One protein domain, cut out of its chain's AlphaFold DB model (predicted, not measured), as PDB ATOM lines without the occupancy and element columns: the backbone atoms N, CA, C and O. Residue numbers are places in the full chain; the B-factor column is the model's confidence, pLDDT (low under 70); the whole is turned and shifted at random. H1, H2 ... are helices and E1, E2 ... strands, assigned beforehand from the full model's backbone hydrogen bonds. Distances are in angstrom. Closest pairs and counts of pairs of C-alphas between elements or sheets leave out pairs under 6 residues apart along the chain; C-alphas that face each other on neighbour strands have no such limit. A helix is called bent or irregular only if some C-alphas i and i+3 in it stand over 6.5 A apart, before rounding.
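This is residues 5 to 88 of the 90 residues of an uncharacterized protein of Streptococcus pyogenes serotype M49 (strain NZ131) (UniProt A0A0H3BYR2). Two lobes sit end to end in a loose, open model: H1 and the long hairpin of E1 and E2 make a V, and three helices, H2, H3 and H4, set about crosswise to one another, make the other lobe. The lobes meet near the corner of the V, where the last turns of H1 and the start of E1 come close to H2 and H4, while residues 5 to 14 stick out. The printed part has 84 residues, with four named helices and two named strands in the order H1, E1, E2, H2, H3, H4; the sheet, E1 - E2, is antiparallel and the class is mixed, helices and strands. The whole is loose, with a radius of gyration of the C-alphas of 14.7 A, and spans 44 by 30 by 21 A.

H1, residues 7 to 23, begins at C-alpha 7 at (-41.653, -35.161, 38.295) and is 24.2 A long. E1, residues 27 to 34, is 20.8 A long, and E2, residues 37 to 45, is 23.1 A long. C-alpha 37 lies at (-35.535, -31.681, 24.003). H2 holds residues 47 to 57. H3, residues 59 to 71, is 19.2 A long; it is neither bent nor irregular, but only just: C-alphas 60 and 63 are 6.4 A apart. H4, residues 78 to 88, ends at C-alpha 88 at (-8.640, -51.238, 44.739).

The hairpin of E1 and E2 is antiparallel, at 162 degrees between directions; N 30 and O 41 are 2.9 A apart and N 39 and O 32 are 2.8 A apart, within hydrogen-bond range. The closest C-alphas of H1 and E1, those of Leu 21 and Ile 27, are 5.7 A apart. H1 and E2 are near each other. H1 and H4 are close but not clearly touching, with the closest C-alphas, of Leu 21 and Pro 78, 6.7 A apart and a steep tilt of 52 degrees, the same way. H1 and H2 are apart, only just, at 8.3 A. The closest C-alphas of E1 and H2, those of Ile 27 and Gly 49, are 6.3 A apart. H2 and H3 only just touch, only at the corner by their link, with 3 pairs of C-alphas within 8 A; the closest are Leu 56 and Ser 62, 5.9 A, and the helices are about perpendicular at 75 degrees. H3 and H4 touch, the closest C-alphas being those of Val 65 and Ile 85 at 6.4 A, about perpendicular at 79 degrees. H2 and H4 are close but not clearly touching, with the C-alphas of Tyr 52 and Ser 82 closest at 6.4 A. In H1, H2 and H4 every O i to N i+4 pair is within hydrogen-bond range; in H3, 7 of 9 are.

The two C-alphas farthest apart, those of Ala 35 and Ala 60, are 44.7 A apart. The printed part has no cut and no long link. Mean pLDDT of the printed part is 77.1; residues 5 to 7 and 58 to 88 are under 70.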
ATOM      1  N   PHE A   5     -45.643 -30.727  40.673       51.19
ATOM      2  CA  PHE A   5     -45.095 -31.972  40.145       51.19
ATOM      3  C   PHE A   5     -43.660 -32.214  40.656       51.19
ATOM      4  O   PHE A   5     -42.732 -31.572  40.159       51.19
ATOM      5  N   PRO A   6     -43.418 -33.197  41.548       55.00
ATOM      6  CA  PRO A   6     -42.059 -33.662  41.850       55.00
ATOM      7  C   PRO A   6     -41.381 -34.320  40.628       55.00
ATOM      8  O   PRO A   6     -40.203 -34.656  40.673       55.00
ATOM      9  N   GLN A   7     -42.104 -34.487  39.513       63.06
ATOM     10  CA  GLN A   7     -41.653 -35.161  38.295       63.06
ATOM     11  C   GLN A   7     -40.560 -34.415  37.523       63.06
ATOM     12  O   GLN A   7     -39.675 -35.075  36.992       63.06
ATOM     13  N   LYS A   8     -40.571 -33.074  37.451       74.38
ATOM     14  CA  LYS A   8     -39.609 -32.343  36.593       74.38
ATOM     15  C   LYS A   8     -38.166 -32.520  37.069       74.38
ATOM     16  O   LYS A   8     -37.297 -32.838  36.268       74.38
ATOM     17  N   ILE A   9     -37.952 -32.409  38.381       81.25
ATOM     18  CA  ILE A   9     -36.639 -32.588  39.017       81.25
ATOM     19  C   ILE A   9     -36.145 -34.027  38.834       81.25
ATOM     20  O   ILE A   9     -34.985 -34.242  38.506       81.25
ATOM     21  N   VAL A  10     -37.025 -35.020  39.006       79.75
ATOM     22  CA  VAL A  10     -36.665 -36.433  38.817       79.75
ATOM     23  C   VAL A  10     -36.290 -36.716  37.364       79.75
ATOM     24  O   VAL A  10     -35.316 -37.423  37.118       79.75
ATOM     25  N   VAL A  11     -37.026 -36.154  36.400       83.81
ATOM     26  CA  VAL A  11     -36.717 -36.294  34.971       83.81
ATOM     27  C   VAL A  11     -35.369 -35.653  34.646       83.81
ATOM     28  O   VAL A  11     -34.523 -36.321  34.061       83.81
ATOM     29  N   GLU A  12     -35.131 -34.411  35.067       85.12
ATOM     30  CA  GLU A  12     -33.864 -33.705  34.821       85.12
ATOM     31  C   GLU A  12     -32.674 -34.447  35.441       85.12
ATOM     32  O   GLU A  12     -31.709 -34.739  34.737       85.12
ATOM     33  N   ALA A  13     -32.786 -34.863  36.705       81.75
ATOM     34  CA  ALA A  13     -31.742 -35.636  37.376       81.75
ATOM     35  C   ALA A  13     -31.493 -36.993  36.695       81.75
ATOM     36  O   ALA A  13     -30.353 -37.439  36.575       81.75
ATOM     37  N   THR A  14     -32.546 -37.664  36.214       87.25
ATOM     38  CA  THR A  14     -32.400 -38.938  35.491       87.25
ATOM     39  C   THR A  14     -31.658 -38.741  34.173       87.25
ATOM     40  O   THR A  14     -30.800 -39.555  33.827       87.25
ATOM     41  N   LEU A  15     -31.969 -37.668  33.441       90.94
ATOM     42  CA  LEU A  15     -31.305 -37.348  32.180       90.94
ATOM     43  C   LEU A  15     -29.843 -36.938  32.397       90.94
ATOM     44  O   LEU A  15     -28.986 -37.400  31.654       90.94
ATOM     45  N   GLU A  16     -29.541 -36.182  33.452       88.12
ATOM     46  CA  GLU A  16     -28.168 -35.820  33.832       88.12
ATOM     47  C   GLU A  16     -27.315 -37.055  34.170       88.12
ATOM     48  O   GLU A  16     -26.167 -37.192  33.730       88.12
ATOM     49  N   VAL A  17     -27.892 -38.009  34.910       86.44
ATOM     50  CA  VAL A  17     -27.227 -39.287  35.200       86.44
ATOM     51  C   VAL A  17     -27.032 -40.094  33.919       86.44
ATOM     52  O   VAL A  17     -25.948 -40.637  33.703       86.44
ATOM     53  N   LEU A  18     -28.046 -40.171  33.052       90.31
ATOM     54  CA  LEU A  18     -27.929 -40.854  31.763       90.31
ATOM     55  C   LEU A  18     -26.814 -40.238  30.910       90.31
ATOM     56  O   LEU A  18     -26.023 -40.977  30.326       90.31
ATOM     57  N   ASP A  19     -26.719 -38.912  30.881       92.19
ATOM     58  CA  ASP A  19     -25.668 -38.209  30.160       92.19
ATOM     59  C   ASP A  19     -24.281 -38.548  30.693       92.19
ATOM     60  O   ASP A  19     -23.403 -38.931  29.918       92.19
ATOM     61  N   SER A  20     -24.122 -38.533  32.013       89.38
ATOM     62  CA  SER A  20     -22.872 -38.927  32.665       89.38
ATOM     63  C   SER A  20     -22.482 -40.371  32.324       89.38
ATOM     64  O   SER A  20     -21.329 -40.649  32.012       89.38
ATOM     65  N   LEU A  21     -23.442 -41.305  32.312       90.94
ATOM     66  CA  LEU A  21     -23.193 -42.714  31.972       90.94
ATOM     67  C   LEU A  21     -22.794 -42.919  30.502       90.94
ATOM     68  O   LEU A  21     -22.039 -43.849  30.192       90.94
ATOM     69  N   ILE A  22     -23.315 -42.090  29.596       93.81
ATOM     70  CA  ILE A  22     -22.943 -42.101  28.178       93.81
ATOM     71  C   ILE A  22     -21.546 -41.498  27.994       93.81
ATOM     72  O   ILE A  22     -20.718 -42.095  27.305       93.81
ATOM     73  N   ASP A  23     -21.264 -40.362  28.633       92.00
ATOM     74  CA  ASP A  23     -19.976 -39.659  28.526       92.00
ATOM     75  C   ASP A  23     -18.831 -40.456  29.165       92.00
ATOM     76  O   ASP A  23     -17.711 -40.482  28.648       92.00
ATOM     77  N   ASP A  24     -19.133 -41.202  30.228       86.50
ATOM     78  CA  ASP A  24     -18.213 -42.147  30.861       86.50
ATOM     79  C   ASP A  24     -18.037 -43.449  30.055       86.50
ATOM     80  O   ASP A  24     -17.237 -44.314  30.421       86.50
ATOM     81  N   GLY A  25     -18.761 -43.612  28.943       90.06
ATOM     82  CA  GLY A  25     -18.657 -44.770  28.055       90.06
ATOM     83  C   GLY A  25     -19.231 -46.063  28.642       90.06
ATOM     84  O   GLY A  25     -18.974 -47.148  28.112       90.06
ATOM     85  N   LEU A  26     -20.013 -45.982  29.722       90.94
ATOM     86  CA  LEU A  26     -20.684 -47.136  30.330       90.94
ATOM     87  C   LEU A  26     -21.912 -47.557  29.512       90.94
ATOM     88  O   LEU A  26     -22.207 -48.748  29.385       90.94
ATOM     89  N   ILE A  27     -22.591 -46.587  28.897       95.56
ATOM     90  CA  ILE A  27     -23.718 -46.808  27.990       95.56
ATOM     91  C   ILE A  27     -23.340 -46.338  26.586       95.56
ATOM     92  O   ILE A  27     -22.911 -45.208  26.382       95.56
ATOM     93  N   ILE A  28     -23.554 -47.194  25.585       95.19
ATOM     94  CA  ILE A  28     -23.414 -46.809  24.180       95.19
ATOM     95  C   ILE A  28     -24.776 -46.316  23.699       95.19
ATOM     96  O   ILE A  28     -25.687 -47.113  23.457       95.19
ATOM     97  N   ALA A  29     -24.905 -45.004  23.530       96.19
ATOM     98  CA  ALA A  29     -26.118 -44.354  23.049       96.19
ATOM     99  C   ALA A  29     -25.808 -43.269  22.008       96.19
ATOM    100  O   ALA A  29     -24.662 -42.864  21.823       96.19
ATOM    101  N   LYS A  30     -26.847 -42.809  21.308       95.44
ATOM    102  CA  LYS A  30     -26.814 -41.589  20.494       95.44
ATOM    103  C   LYS A  30     -27.782 -40.560  21.066       95.44
ATOM    104  O   LYS A  30     -28.882 -40.927  21.476       95.44
ATOM    105  N   ARG A  31     -27.371 -39.293  21.043       95.06
ATOM    106  CA  ARG A  31     -28.195 -38.136  21.402       95.06
ATOM    107  C   ARG A  31     -28.659 -37.441  20.129       95.06
ATOM    108  O   ARG A  31     -27.833 -37.160  19.260       95.06
ATOM    109  N   TYR A  32     -29.951 -37.166  20.032       95.69
ATOM    110  CA  TYR A  32     -30.539 -36.396  18.943       95.69
ATOM    111  C   TYR A  32     -31.219 -35.161  19.538       95.69
ATOM    112  O   TYR A  32     -32.292 -35.297  20.128       95.69
ATOM    113  N   PRO A  33     -30.605 -33.972  19.443       92.44
ATOM    114  CA  PRO A  33     -31.252 -32.746  19.887       92.44
ATOM    115  C   PRO A  33     -32.452 -32.442  18.980       92.44
ATOM    116  O   PRO A  33     -32.343 -32.496  17.754       92.44
ATOM    117  N   THR A  34     -33.597 -32.132  19.582       93.12
ATOM    118  CA  THR A  34     -34.830 -31.725  18.892       93.12
ATOM    119  C   THR A  34     -35.363 -30.427  19.498       93.12
ATOM    120  O   THR A  34     -34.862 -29.972  20.527       93.12
ATOM    121  N   ALA A  35     -36.381 -29.826  18.876       89.06
ATOM    122  CA  ALA A  35     -37.001 -28.598  19.379       89.06
ATOM    123  C   ALA A  35     -37.613 -28.759  20.787       89.06
ATOM    124  O   ALA A  35     -37.600 -27.807  21.562       89.06
ATOM    125  N   ASP A  36     -38.069 -29.967  21.133       86.56
ATOM    126  CA  ASP A  36     -38.748 -30.268  22.401       86.56
ATOM    127  C   ASP A  36     -37.830 -30.938  23.440       86.56
ATOM    128  O   ASP A  36     -38.276 -31.353  24.510       86.56
ATOM    129  N   GLY A  37     -36.534 -31.060  23.135       86.62
ATOM    130  CA  GLY A  37     -35.535 -31.681  24.003       86.62
ATOM    131  C   GLY A  37     -34.677 -32.728  23.296       86.62
ATOM    132  O   GLY A  37     -34.735 -32.908  22.079       86.62
ATOM    133  N   THR A  38     -33.842 -33.429  24.057       91.62
ATOM    134  CA  THR A  38     -32.933 -34.446  23.509       91.62
ATOM    135  C   THR A  38     -33.598 -35.818  23.505       91.62
ATOM    136  O   THR A  38     -34.023 -36.313  24.546       91.62
ATOM    137  N   LEU A  39     -33.637 -36.468  22.340       93.38
ATOM    138  CA  LEU A  39     -33.991 -37.880  22.224       93.38
ATOM    139  C   LEU A  39     -32.749 -38.752  22.414       93.38
ATOM    140  O   LEU A  39     -31.710 -38.538  21.784       93.38
ATOM    141  N   TYR A  40     -32.883 -39.782  23.243       94.50
ATOM    142  CA  TYR A  40     -31.814 -40.725  23.552       94.50
ATOM    143  C   TYR A  40     -32.097 -42.073  22.898       94.50
ATOM    144  O   TYR A  40     -33.096 -42.726  23.190       94.50
ATOM    145  N   GLN A  41     -31.191 -42.525  22.036       96.44
ATOM    146  CA  GLN A  41     -31.228 -43.868  21.469       96.44
ATOM    147  C   GLN A  41     -30.164 -44.732  22.143       96.44
ATOM    148  O   GLN A  41     -29.003 -44.752  21.722       96.44
ATOM    149  N   ILE A  42     -30.568 -45.450  23.188       96.19
ATOM    150  CA  ILE A  42     -29.712 -46.400  23.901       96.19
ATOM    151  C   ILE A  42     -29.542 -47.648  23.031       96.19
ATOM    152  O   ILE A  42     -30.521 -48.291  22.665       96.19
ATOM    153  N   LYS A  43     -28.299 -47.986  22.673       95.12
ATOM    154  CA  LYS A  43     -28.006 -49.140  21.811       95.12
ATOM    155  C   LYS A  43     -27.672 -50.385  22.612       95.12
ATOM    156  O   LYS A  43     -28.184 -51.456  22.316       95.12
ATOM    157  N   ARG A  44     -26.744 -50.256  23.561       94.75
ATOM    158  CA  ARG A  44     -26.268 -51.363  24.400       94.75
ATOM    159  C   ARG A  44     -25.486 -50.854  25.603       94.75
ATOM    160  O   ARG A  44     -24.962 -49.740  25.588       94.75
ATOM    161  N   LEU A  45     -25.340 -51.726  26.590       94.00
ATOM    162  CA  LEU A  45     -24.352 -51.581  27.650       94.00
ATOM    163  C   LEU A  45     -22.950 -51.861  27.085       94.00
ATOM    164  O   LEU A  45     -22.784 -52.766  26.260       94.00
ATOM    165  N   SER A  46     -21.946 -51.083  27.488       93.50
ATOM    166  CA  SER A  46     -20.556 -51.393  27.142       93.50
ATOM    167  C   SER A  46     -20.002 -52.504  28.039       93.50
ATOM    168  O   SER A  46     -20.574 -52.831  29.079       93.50
ATOM    169  N   THR A  47     -18.861 -53.088  27.666       88.62
ATOM    170  CA  THR A  47     -18.138 -54.025  28.542       88.62
ATOM    171  C   THR A  47     -17.734 -53.360  29.858       88.62
ATOM    172  O   THR A  47     -17.896 -53.965  30.912       88.62
ATOM    173  N   ALA A  48     -17.306 -52.094  29.815       84.62
ATOM    174  CA  ALA A  48     -17.019 -51.300  31.009       84.62
ATOM    175  C   ALA A  48     -18.275 -51.081  31.871       84.62
ATOM    176  O   ALA A  48     -18.220 -51.254  33.086       84.62
ATOM    177  N   GLY A  49     -19.422 -50.781  31.250       87.69
ATOM    178  CA  GLY A  49     -20.709 -50.667  31.939       87.69
ATOM    179  C   GLY A  49     -21.150 -51.974  32.599       87.69
ATOM    180  O   GLY A  49     -21.637 -51.965  33.725       87.69
ATOM    181  N   TYR A  50     -20.927 -53.111  31.940       88.50
ATOM    182  CA  TYR A  50     -21.198 -54.428  32.515       88.50
ATOM    183  C   TYR A  50     -20.312 -54.720  33.729       88.50
ATOM    184  O   TYR A  50     -20.826 -55.089  34.785       88.50
ATOM    185  N   SER A  51     -19.000 -54.489  33.616       82.38
ATOM    186  CA  SER A  51     -18.074 -54.611  34.744       82.38
ATOM    187  C   SER A  51     -18.479 -53.697  35.900       82.38
ATOM    188  O   SER A  51     -18.544 -54.155  37.035       82.38
ATOM    189  N   TYR A  52     -18.834 -52.442  35.617       80.06
ATOM    190  CA  TYR A  52     -19.327 -51.491  36.612       80.06
ATOM    191  C   TYR A  52     -20.556 -52.020  37.370       80.06
ATOM    192  O   TYR A  52     -20.572 -52.015  38.601       80.06
ATOM    193  N   LEU A  53     -21.558 -52.558  36.664       82.44
ATOM    194  CA  LEU A  53     -22.744 -53.144  37.299       82.44
ATOM    195  C   LEU A  53     -22.413 -54.382  38.144       82.44
ATOM    196  O   LEU A  53     -22.921 -54.509  39.258       82.44
ATOM    197  N   LEU A  54     -21.546 -55.273  37.652       80.94
ATOM    198  CA  LEU A  54     -21.087 -56.439  38.418       80.94
ATOM    199  C   LEU A  54     -20.370 -56.039  39.713       80.94
ATOM    200  O   LEU A  54     -20.489 -56.721  40.732       80.94
ATOM    201  N   LEU A  55     -19.622 -54.938  39.680       70.38
ATOM    202  CA  LEU A  55     -18.896 -54.418  40.834       70.38
ATOM    203  C   LEU A  55     -19.843 -53.806  41.871       70.38
ATOM    204  O   LEU A  55     -19.662 -54.037  43.065       70.38
ATOM    205  N   LEU A  56     -20.894 -53.107  41.431       70.69
ATOM    206  CA  LEU A  56     -21.934 -52.577  42.320       70.69
ATOM    207  C   LEU A  56     -22.754 -53.672  43.016       70.69
ATOM    208  O   LEU A  56     -23.212 -53.467  44.138       70.69
ATOM    209  N   GLN A  57     -22.923 -54.840  42.387       72.56
ATOM    210  CA  GLN A  57     -23.630 -55.978  42.989       72.56
ATOM    211  C   GLN A  57     -22.862 -56.622  44.155       72.56
ATOM    212  O   GLN A  57     -23.465 -57.281  45.002       72.56
ATOM    213  N   LYS A  58     -21.540 -56.424  44.243       69.31
ATOM    214  CA  LYS A  58     -20.726 -56.918  45.360       69.31
ATOM    215  C   LYS A  58     -20.774 -55.904  46.505       69.31
ATOM    216  O   LYS A  58     -19.988 -54.959  46.541       69.31
ATOM    217  N   THR A  59     -21.691 -56.120  47.447       57.28
ATOM    218  CA  THR A  59     -22.013 -55.251  48.600       57.28
ATOM    219  C   THR A  59     -20.800 -54.707  49.370       57.28
ATOM    220  O   THR A  59     -20.796 -53.532  49.720       57.28
ATOM    221  N   ALA A  60     -19.731 -55.490  49.544       57.69
ATOM    222  CA  ALA A  60     -18.507 -55.055  50.235       57.69
ATOM    223  C   ALA A  60     -17.669 -53.996  49.476       57.69
ATOM    224  O   ALA A  60     -16.759 -53.397  50.048       57.69
ATOM    225  N   THR A  61     -17.948 -53.775  48.191       56.31
ATOM    226  CA  THR A  61     -17.175 -52.885  47.305       56.31
ATOM    227  C   THR A  61     -17.801 -51.492  47.234       56.31
ATOM    228  O   THR A  61     -17.085 -50.505  47.162       56.31
ATOM    229  N   SER A  62     -19.131 -51.390  47.318       57.81
ATOM    230  CA  SER A  62     -19.870 -50.117  47.238       57.81
ATOM    231  C   SER A  62     -19.468 -49.119  48.333       57.81
ATOM    232  O   SER A  62     -19.218 -47.950  48.038       57.81
ATOM    233  N   GLU A  63     -19.353 -49.576  49.583       61.84
ATOM    234  CA  GLU A  63     -18.942 -48.731  50.714       61.84
ATOM    235  C   GLU A  63     -17.465 -48.340  50.613       61.84
ATOM    236  O   GLU A  63     -17.148 -47.155  50.616       61.84
ATOM    237  N   LYS A  64     -16.573 -49.310  50.365       59.56
ATOM    238  CA  LYS A  64     -15.131 -49.055  50.208       59.56
ATOM    239  C   LYS A  64     -14.810 -48.098  49.067       59.56
ATOM    240  O   LYS A  64     -13.878 -47.312  49.167       59.56
ATOM    241  N   VAL A  65     -15.577 -48.148  47.983       62.09
ATOM    242  CA  VAL A  65     -15.376 -47.279  46.820       62.09
ATOM    243  C   VAL A  65     -15.912 -45.879  47.077       62.09
ATOM    244  O   VAL A  65     -15.256 -44.910  46.710       62.09
ATOM    245  N   LYS A  66     -17.061 -45.746  47.749       61.78
ATOM    246  CA  LYS A  66     -17.545 -44.434  48.207       61.78
ATOM    247  C   LYS A  66     -16.554 -43.783  49.165       61.78
ATOM    248  O   LYS A  66     -16.305 -42.586  49.038       61.78
ATOM    249  N   ASP A  67     -15.982 -44.558  50.078       63.44
ATOM    250  CA  ASP A  67     -15.000 -44.067  51.041       63.44
ATOM    251  C   ASP A  67     -13.670 -43.716  50.363       63.44
ATOM    252  O   ASP A  67     -13.128 -42.641  50.616       63.44
ATOM    253  N   PHE A  68     -13.200 -44.535  49.416       60.53
ATOM    254  CA  PHE A  68     -12.006 -44.249  48.616       60.53
ATOM    255  C   PHE A  68     -12.163 -42.961  47.792       60.53
ATOM    256  O   PHE A  68     -11.311 -42.076  47.849       60.53
ATOM    257  N   LEU A  69     -13.286 -42.800  47.088       61.16
ATOM    258  CA  LEU A  69     -13.560 -41.610  46.274       61.16
ATOM    259  C   LEU A  69     -13.667 -40.336  47.110       61.16
ATOM    260  O   LEU A  69     -13.168 -39.293  46.698       61.16
ATOM    261  N   LYS A  70     -14.271 -40.431  48.301       64.19
ATOM    262  CA  LYS A  70     -14.296 -39.327  49.266       64.19
ATOM    263  C   LYS A  70     -12.899 -39.000  49.793       64.19
ATOM    264  O   LYS A  70     -12.592 -37.823  49.950       64.19
ATOM    265  N   SER A  71     -12.066 -40.010  50.053       60.94
ATOM    266  CA  SER A  71     -10.714 -39.819  50.596       60.94
ATOM    267  C   SER A  71      -9.733 -39.206  49.594       60.94
ATOM    268  O   SER A  71      -8.893 -38.402  49.981       60.94
ATOM    269  N   GLU A  72      -9.879 -39.520  48.305       58.56
ATOM    270  CA  GLU A  72      -9.000 -39.021  47.238       58.56
ATOM    271  C   GLU A  72      -9.512 -37.718  46.591       58.56
ATOM    272  O   GLU A  72      -8.905 -37.201  45.654       58.56
ATOM    273  N   GLY A  73     -10.639 -37.171  47.068       58.94
ATOM    274  CA  GLY A  73     -11.233 -35.942  46.530       58.94
ATOM    275  C   GLY A  73     -11.765 -36.080  45.098       58.94
ATOM    276  O   GLY A  73     -12.017 -35.071  44.435       58.94
ATOM    277  N   PHE A  74     -11.940 -37.309  44.602       59.41
ATOM    278  CA  PHE A  74     -12.475 -37.542  43.267       59.41
ATOM    279  C   PHE A  74     -13.994 -37.341  43.254       59.41
ATOM    280  O   PHE A  74     -14.698 -37.820  44.148       59.41
ATOM    281  N   PRO A  75     -14.539 -36.671  42.222       58.25
ATOM    282  CA  PRO A  75     -15.980 -36.530  42.088       58.25
ATOM    283  C   PRO A  75     -16.607 -37.921  41.945       58.25
ATOM    284  O   PRO A  75     -16.038 -38.789  41.280       58.25
ATOM    285  N   LEU A  76     -17.776 -38.132  42.557       61.56
ATOM    286  CA  LEU A  76     -18.542 -39.387  42.524       61.56
ATOM    287  C   LEU A  76     -19.186 -39.619  41.145       61.56
ATOM    288  O   LEU A  76     -20.392 -39.818  41.030       61.56
ATOM    289  N   THR A  77     -18.383 -39.564  40.087       63.09
ATOM    290  CA  THR A  77     -18.803 -39.896  38.730       63.09
ATOM    291  C   THR A  77     -18.574 -41.383  38.465       63.09
ATOM    292  O   THR A  77     -17.626 -41.966  39.005       63.09
ATOM    293  N   PRO A  78     -19.399 -42.025  37.626       61.81
ATOM    294  CA  PRO A  78     -19.234 -43.435  37.271       61.81
ATOM    295  C   PRO A  78     -17.824 -43.794  36.765       61.81
ATOM    296  O   PRO A  78     -17.310 -44.875  37.070       61.81
ATOM    297  N   LYS A  79     -17.143 -42.881  36.065       65.38
ATOM    298  CA  LYS A  79     -15.738 -43.031  35.651       65.38
ATOM    299  C   LYS A  79     -14.749 -42.979  36.809       65.38
ATOM    300  O   LYS A  79     -13.849 -43.818  36.860       65.38
ATOM    301  N   SER A  80     -14.906 -42.048  37.749       62.84
ATOM    302  CA  SER A  80     -14.077 -42.018  38.961       62.84
ATOM    303  C   SER A  80     -14.296 -43.275  39.791       62.84
ATOM    304  O   SER A  80     -13.327 -43.890  40.220       62.84
ATOM    305  N   VAL A  81     -15.551 -43.714  39.937       64.06
ATOM    306  CA  VAL A  81     -15.923 -44.969  40.603       64.06
ATOM    307  C   VAL A  81     -15.248 -46.159  39.923       64.06
ATOM    308  O   VAL A  81     -14.597 -46.956  40.590       64.06
ATOM    309  N   SER A  82     -15.303 -46.241  38.594       62.34
ATOM    310  CA  SER A  82     -14.635 -47.303  37.831       62.34
ATOM    311  C   SER A  82     -13.110 -47.290  38.019       62.34
ATOM    312  O   SER A  82     -12.503 -48.348  38.177       62.34
ATOM    313  N   LYS A  83     -12.483 -46.106  38.051       64.44
ATOM    314  CA  LYS A  83     -11.035 -45.937  38.261       64.44
ATOM    315  C   LYS A  83     -10.603 -46.288  39.688       64.44
ATOM    316  O   LYS A  83      -9.620 -46.995  39.870       64.44
ATOM    317  N   ALA A  84     -11.355 -45.828  40.683       63.34
ATOM    318  CA  ALA A  84     -11.160 -46.172  42.086       63.34
ATOM    319  C   ALA A  84     -11.235 -47.683  42.301       63.34
ATOM    320  O   ALA A  84     -10.380 -48.260  42.960       63.34
ATOM    321  N   ILE A  85     -12.224 -48.335  41.687       58.66
ATOM    322  CA  ILE A  85     -12.367 -49.787  41.767       58.66
ATOM    323  C   ILE A  85     -11.190 -50.504  41.099       58.66
ATOM    324  O   ILE A  85     -10.679 -51.467  41.664       58.66
ATOM    325  N   ALA A  86     -10.734 -50.043  39.930       60.81
ATOM    326  CA  ALA A  86      -9.573 -50.627  39.261       60.81
ATOM    327  C   ALA A  86      -8.310 -50.579  40.142       60.81
ATOM    328  O   ALA A  86      -7.586 -51.566  40.203       60.81
ATOM    329  N   ASN A  87      -8.101 -49.478  40.870       60.66
ATOM    330  CA  ASN A  87      -6.986 -49.318  41.810       60.66
ATOM    331  C   ASN A  87      -7.158 -50.090  43.131       60.66
ATOM    332  O   ASN A  87      -6.187 -50.256  43.853       60.66
ATOM    333  N   LEU A  88      -8.377 -50.507  43.491       56.41
ATOM    334  CA  LEU A  88      -8.640 -51.238  44.739       56.41
ATOM    335  C   LEU A  88      -8.545 -52.764  44.568       56.41
ATOM    336  O   LEU A  88      -8.473 -53.493  45.556       56.41
TER     337      LEU A  88